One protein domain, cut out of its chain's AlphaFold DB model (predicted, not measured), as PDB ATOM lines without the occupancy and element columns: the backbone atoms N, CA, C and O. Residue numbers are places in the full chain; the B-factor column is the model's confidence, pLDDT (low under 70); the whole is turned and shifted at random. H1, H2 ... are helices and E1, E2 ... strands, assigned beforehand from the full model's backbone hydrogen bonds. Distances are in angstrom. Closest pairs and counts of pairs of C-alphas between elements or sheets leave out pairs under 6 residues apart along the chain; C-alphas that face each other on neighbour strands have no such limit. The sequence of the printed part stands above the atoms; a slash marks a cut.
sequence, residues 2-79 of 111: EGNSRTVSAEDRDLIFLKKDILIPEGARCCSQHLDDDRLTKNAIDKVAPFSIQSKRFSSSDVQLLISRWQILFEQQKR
ATOM      1  N   GLU A   2       5.983  -1.377  81.308       43.69
ATOM      2  CA  GLU A   2       6.403  -0.049  80.848       43.69
ATOM      3  C   GLU A   2       5.189   0.881  80.907       43.69
ATOM      4  O   GLU A   2       4.261   0.786  80.108       43.69
ATOM      5  N   GLY A   3       5.133   1.704  81.952       54.31
ATOM      6  CA  GLY A   3       4.042   2.643  82.152       54.31
ATOM      7  C   GLY A   3       4.137   3.763  81.125       54.31
ATOM      8  O   GLY A   3       5.090   4.542  81.154       54.31
ATOM      9  N   ASN A   4       3.139   3.861  80.244       71.50
ATOM     10  CA  ASN A   4       2.955   4.991  79.340       71.50
ATOM     11  C   ASN A   4       2.840   6.283  80.157       71.50
ATOM     12  O   ASN A   4       1.778   6.637  80.667       71.50
ATOM     13  N   SER A   5       3.964   6.972  80.318       80.38
ATOM     14  CA  SER A   5       4.021   8.268  80.973       80.38
ATOM     15  C   SER A   5       3.888   9.368  79.926       80.38
ATOM     16  O   SER A   5       4.543   9.311  78.883       80.38
ATOM     17  N   ARG A   6       3.058  10.379  80.179       87.00
ATOM     18  CA  ARG A   6       2.871  11.525  79.276       87.00
ATOM     19  C   ARG A   6       3.266  12.820  79.968       87.00
ATOM     20  O   ARG A   6       3.250  12.900  81.195       87.00
ATOM     21  N   THR A   7       3.682  13.804  79.183       90.44
ATOM     22  CA  THR A   7       4.052  15.125  79.696       90.44
ATOM     23  C   THR A   7       2.802  15.849  80.185       90.44
ATOM     24  O   THR A   7       1.784  15.838  79.501       90.44
ATOM     25  N   VAL A   8       2.872  16.472  81.360       90.62
ATOM     26  CA  VAL A   8       1.777  17.284  81.901       90.62
ATOM     27  C   VAL A   8       1.624  18.543  81.044       90.62
ATOM     28  O   VAL A   8       2.605  19.259  80.807       90.62
ATOM     29  N   SER A   9       0.401  18.810  80.584       90.25
ATOM     30  CA  SER A   9       0.077  19.964  79.737       90.25
ATOM     31  C   SER A   9       0.415  21.295  80.425       90.25
ATOM     32  O   SER A   9       0.466  21.384  81.651       90.25
ATOM     33  N   ALA A  10       0.664  22.360  79.655       87.62
ATOM     34  CA  ALA A  10       0.917  23.685  80.234       87.62
ATOM     35  C   ALA A  10      -0.260  24.162  81.103       87.62
ATOM     36  O   ALA A  10      -0.049  24.620  82.223       87.62
ATOM     37  N   GLU A  11      -1.483  23.944  80.627       87.12
ATOM     38  CA  GLU A  11      -2.712  24.320  81.324       87.12
ATOM     39  C   GLU A  11      -2.883  23.580  82.657       87.12
ATOM     40  O   GLU A  11      -3.291  24.182  83.646       87.12
ATOM     41  N   ASP A  12      -2.558  22.284  82.720       90.25
ATOM     42  CA  ASP A  12      -2.618  21.526  83.973       90.25
ATOM     43  C   ASP A  12      -1.560  21.996  84.977       90.25
ATOM     44  O   ASP A  12      -1.825  22.046  86.179       90.25
ATOM     45  N   ARG A  13      -0.365  22.374  84.499       89.69
ATOM     46  CA  ARG A  13       0.690  22.937  85.357       89.69
ATOM     47  C   ARG A  13       0.264  24.281  85.944       89.69
ATOM     48  O   ARG A  13       0.460  24.499  87.139       89.69
ATOM     49  N   ASP A  14      -0.358  25.138  85.137       86.50
ATOM     50  CA  ASP A  14      -0.884  26.430  85.586       86.50
ATOM     51  C   ASP A  14      -2.052  26.247  86.573       86.50
ATOM     52  O   ASP A  14      -2.108  26.912  87.608       86.50
ATOM     53  N   LEU A  15      -2.948  25.288  86.316       86.00
ATOM     54  CA  LEU A  15      -4.065  24.963  87.206       86.00
ATOM     55  C   LEU A  15      -3.601  24.416  88.563       86.00
ATOM     56  O   LEU A  15      -4.159  24.787  89.598       86.00
ATOM     57  N   ILE A  16      -2.588  23.543  88.578       88.50
ATOM     58  CA  ILE A  16      -1.973  23.052  89.820       88.50
ATOM     59  C   ILE A  16      -1.368  24.214  90.598       88.50
ATOM     60  O   ILE A  16      -1.597  24.313  91.802       88.50
ATOM     61  N   PHE A  17      -0.639  25.107  89.927       85.62
ATOM     62  CA  PHE A  17      -0.058  26.271  90.582       85.62
ATOM     63  C   PHE A  17      -1.138  27.143  91.232       85.62
ATOM     64  O   PHE A  17      -1.043  27.440  92.418       85.62
ATOM     65  N   LEU A  18      -2.224  27.446  90.517       81.19
ATOM     66  CA  LEU A  18      -3.338  28.229  91.059       81.19
ATOM     67  C   LEU A  18      -4.040  27.562  92.247       81.19
ATOM     68  O   LEU A  18      -4.417  28.234  93.202       81.19
ATOM     69  N   LYS A  19      -4.254  26.244  92.187       84.38
ATOM     70  CA  LYS A  19      -5.020  25.525  93.216       84.38
ATOM     71  C   LYS A  19      -4.197  25.111  94.428       84.38
ATOM     72  O   LYS A  19      -4.771  24.888  95.492       84.38
ATOM     73  N   LYS A  20      -2.896  24.895  94.250       85.38
ATOM     74  CA  LYS A  20      -2.042  24.227  95.240       85.38
ATOM     75  C   LYS A  20      -0.789  25.019  95.599       85.38
ATOM     76  O   LYS A  20      -0.081  24.578  96.494       85.38
ATOM     77  N   ASP A  21      -0.510  26.132  94.918       81.88
ATOM     78  CA  ASP A  21       0.744  26.891  95.042       81.88
ATOM     79  C   ASP A  21       1.990  26.022  94.761       81.88
ATOM     80  O   ASP A  21       3.045  26.138  95.380       81.88
ATOM     81  N   ILE A  22       1.855  25.079  93.819       86.00
ATOM     82  CA  ILE A  22       2.921  24.152  93.418       86.00
ATOM     83  C   ILE A  22       3.305  24.433  91.969       86.00
ATOM     84  O   ILE A  22       2.484  24.286  91.066       86.00
ATOM     85  N   LEU A  23       4.577  24.758  91.724       84.88
ATOM     86  CA  LEU A  23       5.095  24.812  90.359       84.88
ATOM     87  C   LEU A  23       5.546  23.448  89.872       84.88
ATOM     88  O   LEU A  23       6.449  22.822  90.429       84.88
ATOM     89  N   ILE A  24       4.973  23.056  88.743       87.00
ATOM     90  CA  ILE A  24       5.393  21.888  87.987       87.00
ATOM     91  C   ILE A  24       6.302  22.351  86.831       87.00
ATOM     92  O   ILE A  24       5.886  23.186  86.018       87.00
ATOM     93  N   PRO A  25       7.543  21.842  86.723       84.12
ATOM     94  CA  PRO A  25       8.467  22.248  85.667       84.12
ATOM     95  C   PRO A  25       8.016  21.777  84.278       84.12
ATOM     96  O   PRO A  25       7.199  20.867  84.130       84.12
ATOM     97  N   GLU A  26       8.568  22.400  83.237       86.00
ATOM     98  CA  GLU A  26       8.403  21.921  81.861       86.00
ATOM     99  C   GLU A  26       8.976  20.516  81.695       86.00
ATOM    100  O   GLU A  26       9.976  20.159  82.315       86.00
ATOM    101  N   GLY A  27       8.308  19.698  80.882       85.81
ATOM    102  CA  GLY A  27       8.703  18.306  80.675       85.81
ATOM    103  C   GLY A  27       8.376  17.369  81.842       85.81
ATOM    104  O   GLY A  27       8.646  16.174  81.728       85.81
ATOM    105  N   ALA A  28       7.774  17.858  82.936       88.62
ATOM    106  CA  ALA A  28       7.265  16.990  83.993       88.62
ATOM    107  C   ALA A  28       6.271  15.982  83.411       88.62
ATOM    108  O   ALA A  28       5.407  16.339  82.608       88.62
ATOM    109  N   ARG A  29       6.391  14.716  83.814       90.25
ATOM    110  CA  ARG A  29       5.557  13.635  83.292       90.25
ATOM    111  C   ARG A  29       4.671  13.053  84.381       90.25
ATOM    112  O   ARG A  29       5.056  12.997  85.545       90.25
ATOM    113  N   CYS A  30       3.500  12.583  83.978       88.81
ATOM    114  CA  CYS A  30       2.582  11.830  84.817       88.81
ATOM    115  C   CYS A  30       2.353  10.435  84.225       88.81
ATOM    116  O   CYS A  30       2.611  10.200  83.041       88.81
ATOM    117  N   CYS A  31       1.913   9.483  85.043       90.19
ATOM    118  CA  CYS A  31       1.497   8.170  84.559       90.19
ATOM    119  C   CYS A  31       0.086   8.237  83.959       90.19
ATOM    120  O   CYS A  31      -0.751   9.022  84.403       90.19
ATOM    121  N   SER A  32      -0.183   7.388  82.966       86.69
ATOM    122  CA  SER A  32      -1.467   7.344  82.252       86.69
ATOM    123  C   SER A  32      -2.688   7.182  83.160       86.69
ATOM    124  O   SER A  32      -3.734   7.727  82.854       86.69
ATOM    125  N   GLN A  33      -2.560   6.501  84.302       89.31
ATOM    126  CA  GLN A  33      -3.656   6.319  85.270       89.31
ATOM    127  C   GLN A  33      -4.158   7.621  85.923       89.31
ATOM    128  O   GLN A  33      -5.206   7.623  86.563       89.31
ATOM    129  N   HIS A  34      -3.395   8.710  85.834       90.69
ATOM    130  CA  HIS A  34      -3.775  10.017  86.375       90.69
ATOM    131  C   HIS A  34      -4.320  10.963  85.301       90.69
ATOM    132  O   HIS A  34      -4.725  12.082  85.635       90.69
ATOM    133  N   LEU A  35      -4.325  10.514  84.043       87.75
ATOM    134  CA  LEU A  35      -4.727  11.286  82.883       87.75
ATOM    135  C   LEU A  35      -6.052  10.760  82.324       87.75
ATOM    136  O   LEU A  35      -6.244   9.552  82.213       87.75
ATOM    137  N   ASP A  36      -6.928  11.680  81.951       87.50
ATOM    138  CA  ASP A  36      -8.133  11.441  81.163       87.50
ATOM    139  C   ASP A  36      -8.080  12.393  79.965       87.50
ATOM    140  O   ASP A  36      -7.891  13.592  80.151       87.50
ATOM    141  N   ASP A  37      -8.118  11.843  78.752       84.38
ATOM    142  CA  ASP A  37      -7.921  12.583  77.494       84.38
ATOM    143  C   ASP A  37      -6.725  13.565  77.516       84.38
ATOM    144  O   ASP A  37      -6.854  14.769  77.312       84.38
ATOM    145  N   ASP A  38      -5.536  13.056  77.859       82.81
ATOM    146  CA  ASP A  38      -4.295  13.844  77.984       82.81
ATOM    147  C   ASP A  38      -4.288  14.948  79.058       82.81
ATOM    148  O   ASP A  38      -3.293  15.662  79.211       82.81
ATOM    149  N   ARG A  39      -5.339  15.029  79.878       88.56
ATOM    150  CA  ARG A  39      -5.471  15.997  80.967       88.56
ATOM    151  C   ARG A  39      -5.416  15.348  82.329       88.56
ATOM    152  O   ARG A  39      -5.898  14.237  82.527       88.56
ATOM    153  N   LEU A  40      -4.863  16.051  83.312       90.12
ATOM    154  CA  LEU A  40      -4.910  15.565  84.686       90.12
ATOM    155  C   LEU A  40      -6.353  15.501  85.191       90.12
ATOM    156  O   LEU A  40      -7.096  16.482  85.187       90.12
ATOM    157  N   THR A  41      -6.723  14.333  85.709       91.31
ATOM    158  CA  THR A  41      -8.000  14.165  86.408       91.31
ATOM    159  C   THR A  41      -8.056  15.060  87.651       91.31
ATOM    160  O   THR A  41      -7.034  15.327  88.289       91.31
ATOM    161  N   LYS A  42      -9.263  15.465  88.071       88.00
ATOM    162  CA  LYS A  42      -9.456  16.249  89.311       88.00
ATOM    163  C   LYS A  42      -8.786  15.582  90.520       88.00
ATOM    164  O   LYS A  42      -8.030  16.223  91.239       88.00
ATOM    165  N   ASN A  43      -8.976  14.269  90.665       89.56
ATOM    166  CA  ASN A  43      -8.364  13.465  91.725       89.56
ATOM    167  C   ASN A  43      -6.826  13.502  91.688       89.56
ATOM    168  O   ASN A  43      -6.190  13.537  92.737       89.56
ATOM    169  N   ALA A  44      -6.221  13.490  90.493       90.31
ATOM    170  CA  ALA A  44      -4.774  13.600  90.356       90.31
ATOM    171  C   ALA A  44      -4.275  14.979  90.796       90.31
ATOM    172  O   ALA A  44      -3.341  15.042  91.590       90.31
ATOM    173  N   ILE A  45      -4.933  16.057  90.353       89.69
ATOM    174  CA  ILE A  45      -4.622  17.442  90.753       89.69
ATOM    175  C   ILE A  45      -4.727  17.603  92.271       89.69
ATOM    176  O   ILE A  45      -3.842  18.178  92.906       89.69
ATOM    177  N   ASP A  46      -5.785  17.063  92.874       88.31
ATOM    178  CA  ASP A  46      -6.031  17.208  94.307       88.31
ATOM    179  C   ASP A  46      -4.980  16.504  95.169       88.31
ATOM    180  O   ASP A  46      -4.681  16.971  96.272       88.31
ATOM    181  N   LYS A  47      -4.389  15.428  94.644       89.44
ATOM    182  CA  LYS A  47      -3.338  14.635  95.291       89.44
ATOM    183  C   LYS A  47      -1.921  15.118  94.998       89.44
ATOM    184  O   LYS A  47      -0.985  14.561  95.572       89.44
ATOM    185  N   VAL A  48      -1.735  16.115  94.129       88.12
ATOM    186  CA  VAL A  48      -0.405  16.695  93.910       88.12
ATOM    187  C   VAL A  48       0.087  17.293  95.221       88.12
ATOM    188  O   VAL A  48      -0.564  18.150  95.817       88.12
ATOM    189  N   ALA A  49       1.255  16.835  95.654       84.69
ATOM    190  CA  ALA A  49       1.924  17.304  96.853       84.69
ATOM    191  C   ALA A  49       3.417  17.500  96.560       84.69
ATOM    192  O   ALA A  49       3.994  16.746  95.766       84.69
ATOM    193  N   PRO A  50       4.065  18.493  97.187       78.50
ATOM    194  CA  PRO A  50       5.497  18.676  97.043       78.50
ATOM    195  C   PRO A  50       6.226  17.496  97.697       78.50
ATOM    196  O   PRO A  50       6.122  17.275  98.899       78.50
ATOM    197  N   PHE A  51       6.983  16.737  96.902       72.31
ATOM    198  CA  PHE A  51       7.838  15.661  97.420       72.31
ATOM    199  C   PHE A  51       9.078  16.212  98.139       72.31
ATOM    200  O   PHE A  51       9.568  15.631  99.101       72.31
ATOM    201  N   SER A  52       9.576  17.364  97.686       68.69
ATOM    202  CA  SER A  52      10.679  18.086  98.315       68.69
ATOM    203  C   SER A  52      10.462  19.583  98.152       68.69
ATOM    204  O   SER A  52      10.178  20.035  97.041       68.69
ATOM    205  N   ILE A  53      10.633  20.355  99.223       64.94
ATOM    206  CA  ILE A  53      10.616  21.816  99.141       64.94
ATOM    207  C   ILE A  53      11.933  22.253  98.498       64.94
ATOM    208  O   ILE A  53      12.987  22.222  99.130       64.94
ATOM    209  N   GLN A  54      11.872  22.647  97.230       67.44
ATOM    210  CA  GLN A  54      12.976  23.316  96.552       67.44
ATOM    211  C   GLN A  54      12.629  24.796  96.448       67.44
ATOM    212  O   GLN A  54      11.642  25.166  95.816       67.44
ATOM    213  N   SER A  55      13.426  25.651  97.086       64.94
ATOM    214  CA  SER A  55      13.269  27.093  96.921       64.94
ATOM    215  C   SER A  55      13.869  27.500  95.577       64.94
ATOM    216  O   SER A  55      15.074  27.405  95.353       64.94
ATOM    217  N   LYS A  56      13.017  27.948  94.653       72.62
ATOM    218  CA  LYS A  56      13.448  28.586  93.409       72.62
ATOM    219  C   LYS A  56      13.264  30.090  93.555       72.62
ATOM    220  O   LYS A  56      12.197  30.554  93.943       72.62
ATOM    221  N   ARG A  57      14.305  30.862  93.239       73.44
ATOM    222  CA  ARG A  57      14.159  32.310  93.074       73.44
ATOM    223  C   ARG A  57      13.532  32.581  91.716       73.44
ATOM    224  O   ARG A  57      14.031  32.093  90.704       73.44
ATOM    225  N   PHE A  58      12.464  33.360  91.714       77.06
ATOM    226  CA  PHE A  58      11.869  33.862  90.488       77.06
ATOM    227  C   PHE A  58      12.670  35.050  89.968       77.06
ATOM    228  O   PHE A  58      13.028  35.954  90.725       77.06
ATOM    229  N   SER A  59      12.946  35.044  88.669       84.31
ATOM    230  CA  SER A  59      13.368  36.241  87.950       84.31
ATOM    231  C   SER A  59      12.169  37.163  87.703       84.31
ATOM    232  O   SER A  59      11.015  36.739  87.781       84.31
ATOM    233  N   SER A  60      12.425  38.427  87.352       83.81
ATOM    234  CA  SER A  60      11.352  39.360  86.975       83.81
ATOM    235  C   SER A  60      10.531  38.845  85.786       83.81
ATOM    236  O   SER A  60       9.309  38.966  85.795       83.81
ATOM    237  N   SER A  61      11.179  38.196  84.816       83.50
ATOM    238  CA  SER A  61      10.517  37.549  83.680       83.50
ATOM    239  C   SER A  61       9.616  36.386  84.093       83.50
ATOM    240  O   SER A  61       8.527  36.250  83.544       83.50
ATOM    241  N   ASP A  62      10.021  35.575  85.078       81.00
ATOM    242  CA  ASP A  62       9.178  34.468  85.547       81.00
ATOM    243  C   ASP A  62       7.901  34.996  86.216       81.00
ATOM    244  O   ASP A  62       6.812  34.476  85.980       81.00
ATOM    245  N   VAL A  63       8.025  36.058  87.019       81.75
ATOM    246  CA  VAL A  63       6.873  36.708  87.662       81.75
ATOM    247  C   VAL A  63       5.940  37.317  86.616       81.75
ATOM    248  O   VAL A  63       4.730  37.127  86.698       81.75
ATOM    249  N   GLN A  64       6.482  38.010  85.610       83.94
ATOM    250  CA  GLN A  64       5.678  38.571  84.519       83.94
ATOM    251  C   GLN A  64       4.924  37.482  83.752       83.94
ATOM    252  O   GLN A  64       3.731  37.631  83.504       83.94
ATOM    253  N   LEU A  65       5.586  36.364  83.439       82.19
ATOM    254  CA  LEU A  65       4.958  35.235  82.757       82.19
ATOM    255  C   LEU A  65       3.795  34.649  83.571       82.19
ATOM    256  O   LEU A  65       2.737  34.369  83.007       82.19
ATOM    257  N   LEU A  66       3.974  34.486  84.884       79.69
ATOM    258  CA  LEU A  66       2.913  34.020  85.780       79.69
ATOM    259  C   LEU A  66       1.724  34.989  85.791       79.69
ATOM    260  O   LEU A  66       0.589  34.556  85.617       79.69
ATOM    261  N   ILE A  67       1.981  36.297  85.904       82.06
ATOM    262  CA  ILE A  67       0.935  37.329  85.874       82.06
ATOM    263  C   ILE A  67       0.166  37.299  84.546       82.06
ATOM    264  O   ILE A  67      -1.063  37.313  84.560       82.06
ATOM    265  N   SER A  68       0.853  37.215  83.403       80.69
ATOM    266  CA  SER A  68       0.194  37.167  82.090       80.69
ATOM    267  C   SER A  68      -0.678  35.921  81.920       80.69
ATOM    268  O   SER A  68      -1.791  36.011  81.407       80.69
ATOM    269  N   ARG A  69      -0.217  34.756  82.392       76.56
ATOM    270  CA  ARG A  69      -1.020  33.520  82.377       76.56
ATOM    271  C   ARG A  69      -2.260  33.640  83.257       76.56
ATOM    272  O   ARG A  69      -3.337  33.197  82.868       76.56
ATOM    273  N   TRP A  70      -2.125  34.275  84.419       73.44
ATOM    274  CA  TRP A  70      -3.253  34.532  85.311       73.44
ATOM    275  C   TRP A  70      -4.279  35.462  84.678       73.44
ATOM    276  O   TRP A  70      -5.466  35.170  84.751       73.44
ATOM    277  N   GLN A  71      -3.846  36.541  84.021       76.88
ATOM    278  CA  GLN A  71      -4.752  37.456  83.321       76.88
ATOM    279  C   GLN A  71      -5.612  36.718  82.292       76.88
ATOM    280  O   GLN A  71      -6.825  36.882  82.311       76.88
ATOM    281  N   ILE A  72      -5.020  35.827  81.493       72.31
ATOM    282  CA  ILE A  72      -5.751  35.012  80.508       72.31
ATOM    283  C   ILE A  72      -6.785  34.102  81.188       72.31
ATOM    284  O   ILE A  72      -7.932  34.028  80.751       72.31
ATOM    285  N   LEU A  73      -6.410  33.424  82.277       64.12
ATOM    286  CA  LEU A  73      -7.324  32.537  83.007       64.12
ATOM    287  C   LEU A  73      -8.467  33.310  83.680       64.12
ATOM    288  O   LEU A  73      -9.615  32.867  83.656       64.12
ATOM    289  N   PHE A  74      -8.178  34.487  84.234       66.25
ATOM    290  CA  PHE A  74      -9.201  35.362  84.795       66.25
ATOM    291  C   PHE A  74     -10.087  35.981  83.719       66.25
ATOM    292  O   PHE A  74     -11.280  36.105  83.951       66.25
ATOM    293  N   GLU A  75      -9.563  36.340  82.548       67.62
ATOM    294  CA  GLU A  75     -10.361  36.813  81.409       67.62
ATOM    295  C   GLU A  75     -11.323  35.734  80.902       67.62
ATOM    296  O   GLU A  75     -12.470  36.040  80.575       67.62
ATOM    297  N   GLN A  76     -10.898  34.468  80.911       60.78
ATOM    298  CA  GLN A  76     -11.765  33.331  80.598       60.78
ATOM    299  C   GLN A  76     -12.869  33.127  81.649       60.78
ATOM    300  O   GLN A  76     -13.976  32.740  81.286       60.78
ATOM    301  N   GLN A  77     -12.601  33.417  82.929       58.88
ATOM    302  CA  GLN A  77     -13.600  33.346  84.008       58.88
ATOM    303  C   GLN A  77     -14.465  34.607  84.155       58.88
ATOM    304  O   GLN A  77     -15.552  34.530  84.712       58.88
ATOM    305  N   LYS A  78     -14.011  35.770  83.675       58.41
ATOM    306  CA  LYS A  78     -14.666  37.078  83.872       58.41
ATOM    307  C   LYS A  78     -15.794  37.387  82.897       58.41
ATOM    308  O   LYS A  78     -16.322  38.499  82.929       58.41
ATOM    309  N   ARG A  79     -16.170  36.464  82.012       66.75
ATOM    310  CA  ARG A  79     -17.406  36.666  81.258       66.75
ATOM    311  C   ARG A  79     -18.565  36.497  82.225       66.75
ATOM    312  O   ARG A  79     -18.863  35.387  82.639       66.75
TER     313      ARG A  79
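This is residues 2 to 79 of the 111 residues of the protein "Hypothetical protein" of Rotaria magnacalcarata (UniProt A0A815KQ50). A small ladder of two short strands, E1 and E2, lies toward one end of a flat, loosely joined model, and the long helix H3 makes the other end; the short helix H1 sits in the middle between them, with the one-turn helix H2 near it and a long unnamed link, residues 47 to 59, arching from H2 over to H3. H3 stands about perpendicular to H1, and the helices have few contacts with one another; residues 57 to 65 and 74 to 79 stand free. The printed part has 78 residues with three named helices and two named strands, in the order E1, H1, E2, H2, H3 along the chain; the sheet has the order E1 - E2, antiparallel, and the class is mostly helix. The whole is only just compact, close to loose, with a radius of gyration of the C-alphas of 13.6 A and spans of 40 by 35 by 19 A.

Find C-alpha 5 at (4.021, 8.268, 80.973), where E1, residues 5 to 7, begins. Its neighbour E2 is residues 29 to 31. Between them along the chain comes H1, residues 10 to 20, which runs 15.3 A from C-alpha 10 at (0.917, 23.685, 80.234) to C-alpha 20. Further on, look for H2 at residues 42 to 46. Last comes H3, residues 60 to 77, 25.8 A from first to last C-alpha, ending at C-alpha 77 at (-13.600, 33.346, 84.008).

Start at the sheet: E1 and E2 are antiparallel, with 144 degrees between their N-to-C directions, and C-alphas 7 and 29, 4.2 A apart, face each other. Look there for N 6 and O 30 at 2.9 A and N 30 and O 6 at 2.8 A, both within hydrogen-bond range. In the link from E2 to H2, residues 35 to 36 pair antiparallel with residues 39 to 40, a pairing too short to be named. H1 and H2 are close but not clearly touching, with the closest C-alphas, those of Ile 16 and Ile 45, 6.3 A apart. H1 and H3 are also close but not clearly touching, about perpendicular at 90 degrees; their closest C-alphas, those of Asp 14 and Arg 69, are 7.8 A apart. H3 is apart from H2, E1 and E2, and E1 is apart from H2. In H1, H2 and H3 every O i to N i+4 pair is within hydrogen-bond range.

The two C-alphas farthest apart are those of Glu 2 and Arg 79, at 43.8 A. The printed part has no cut. The link from H2 to H3, 13 residues, is long, and the link from E1 to H1 is tight. The mean pLDDT of the printed part is 80.8; look for values under 70 at residues 2 to 3, 52 to 55 and 73 to 79, of which 73 to 77 belong to H3.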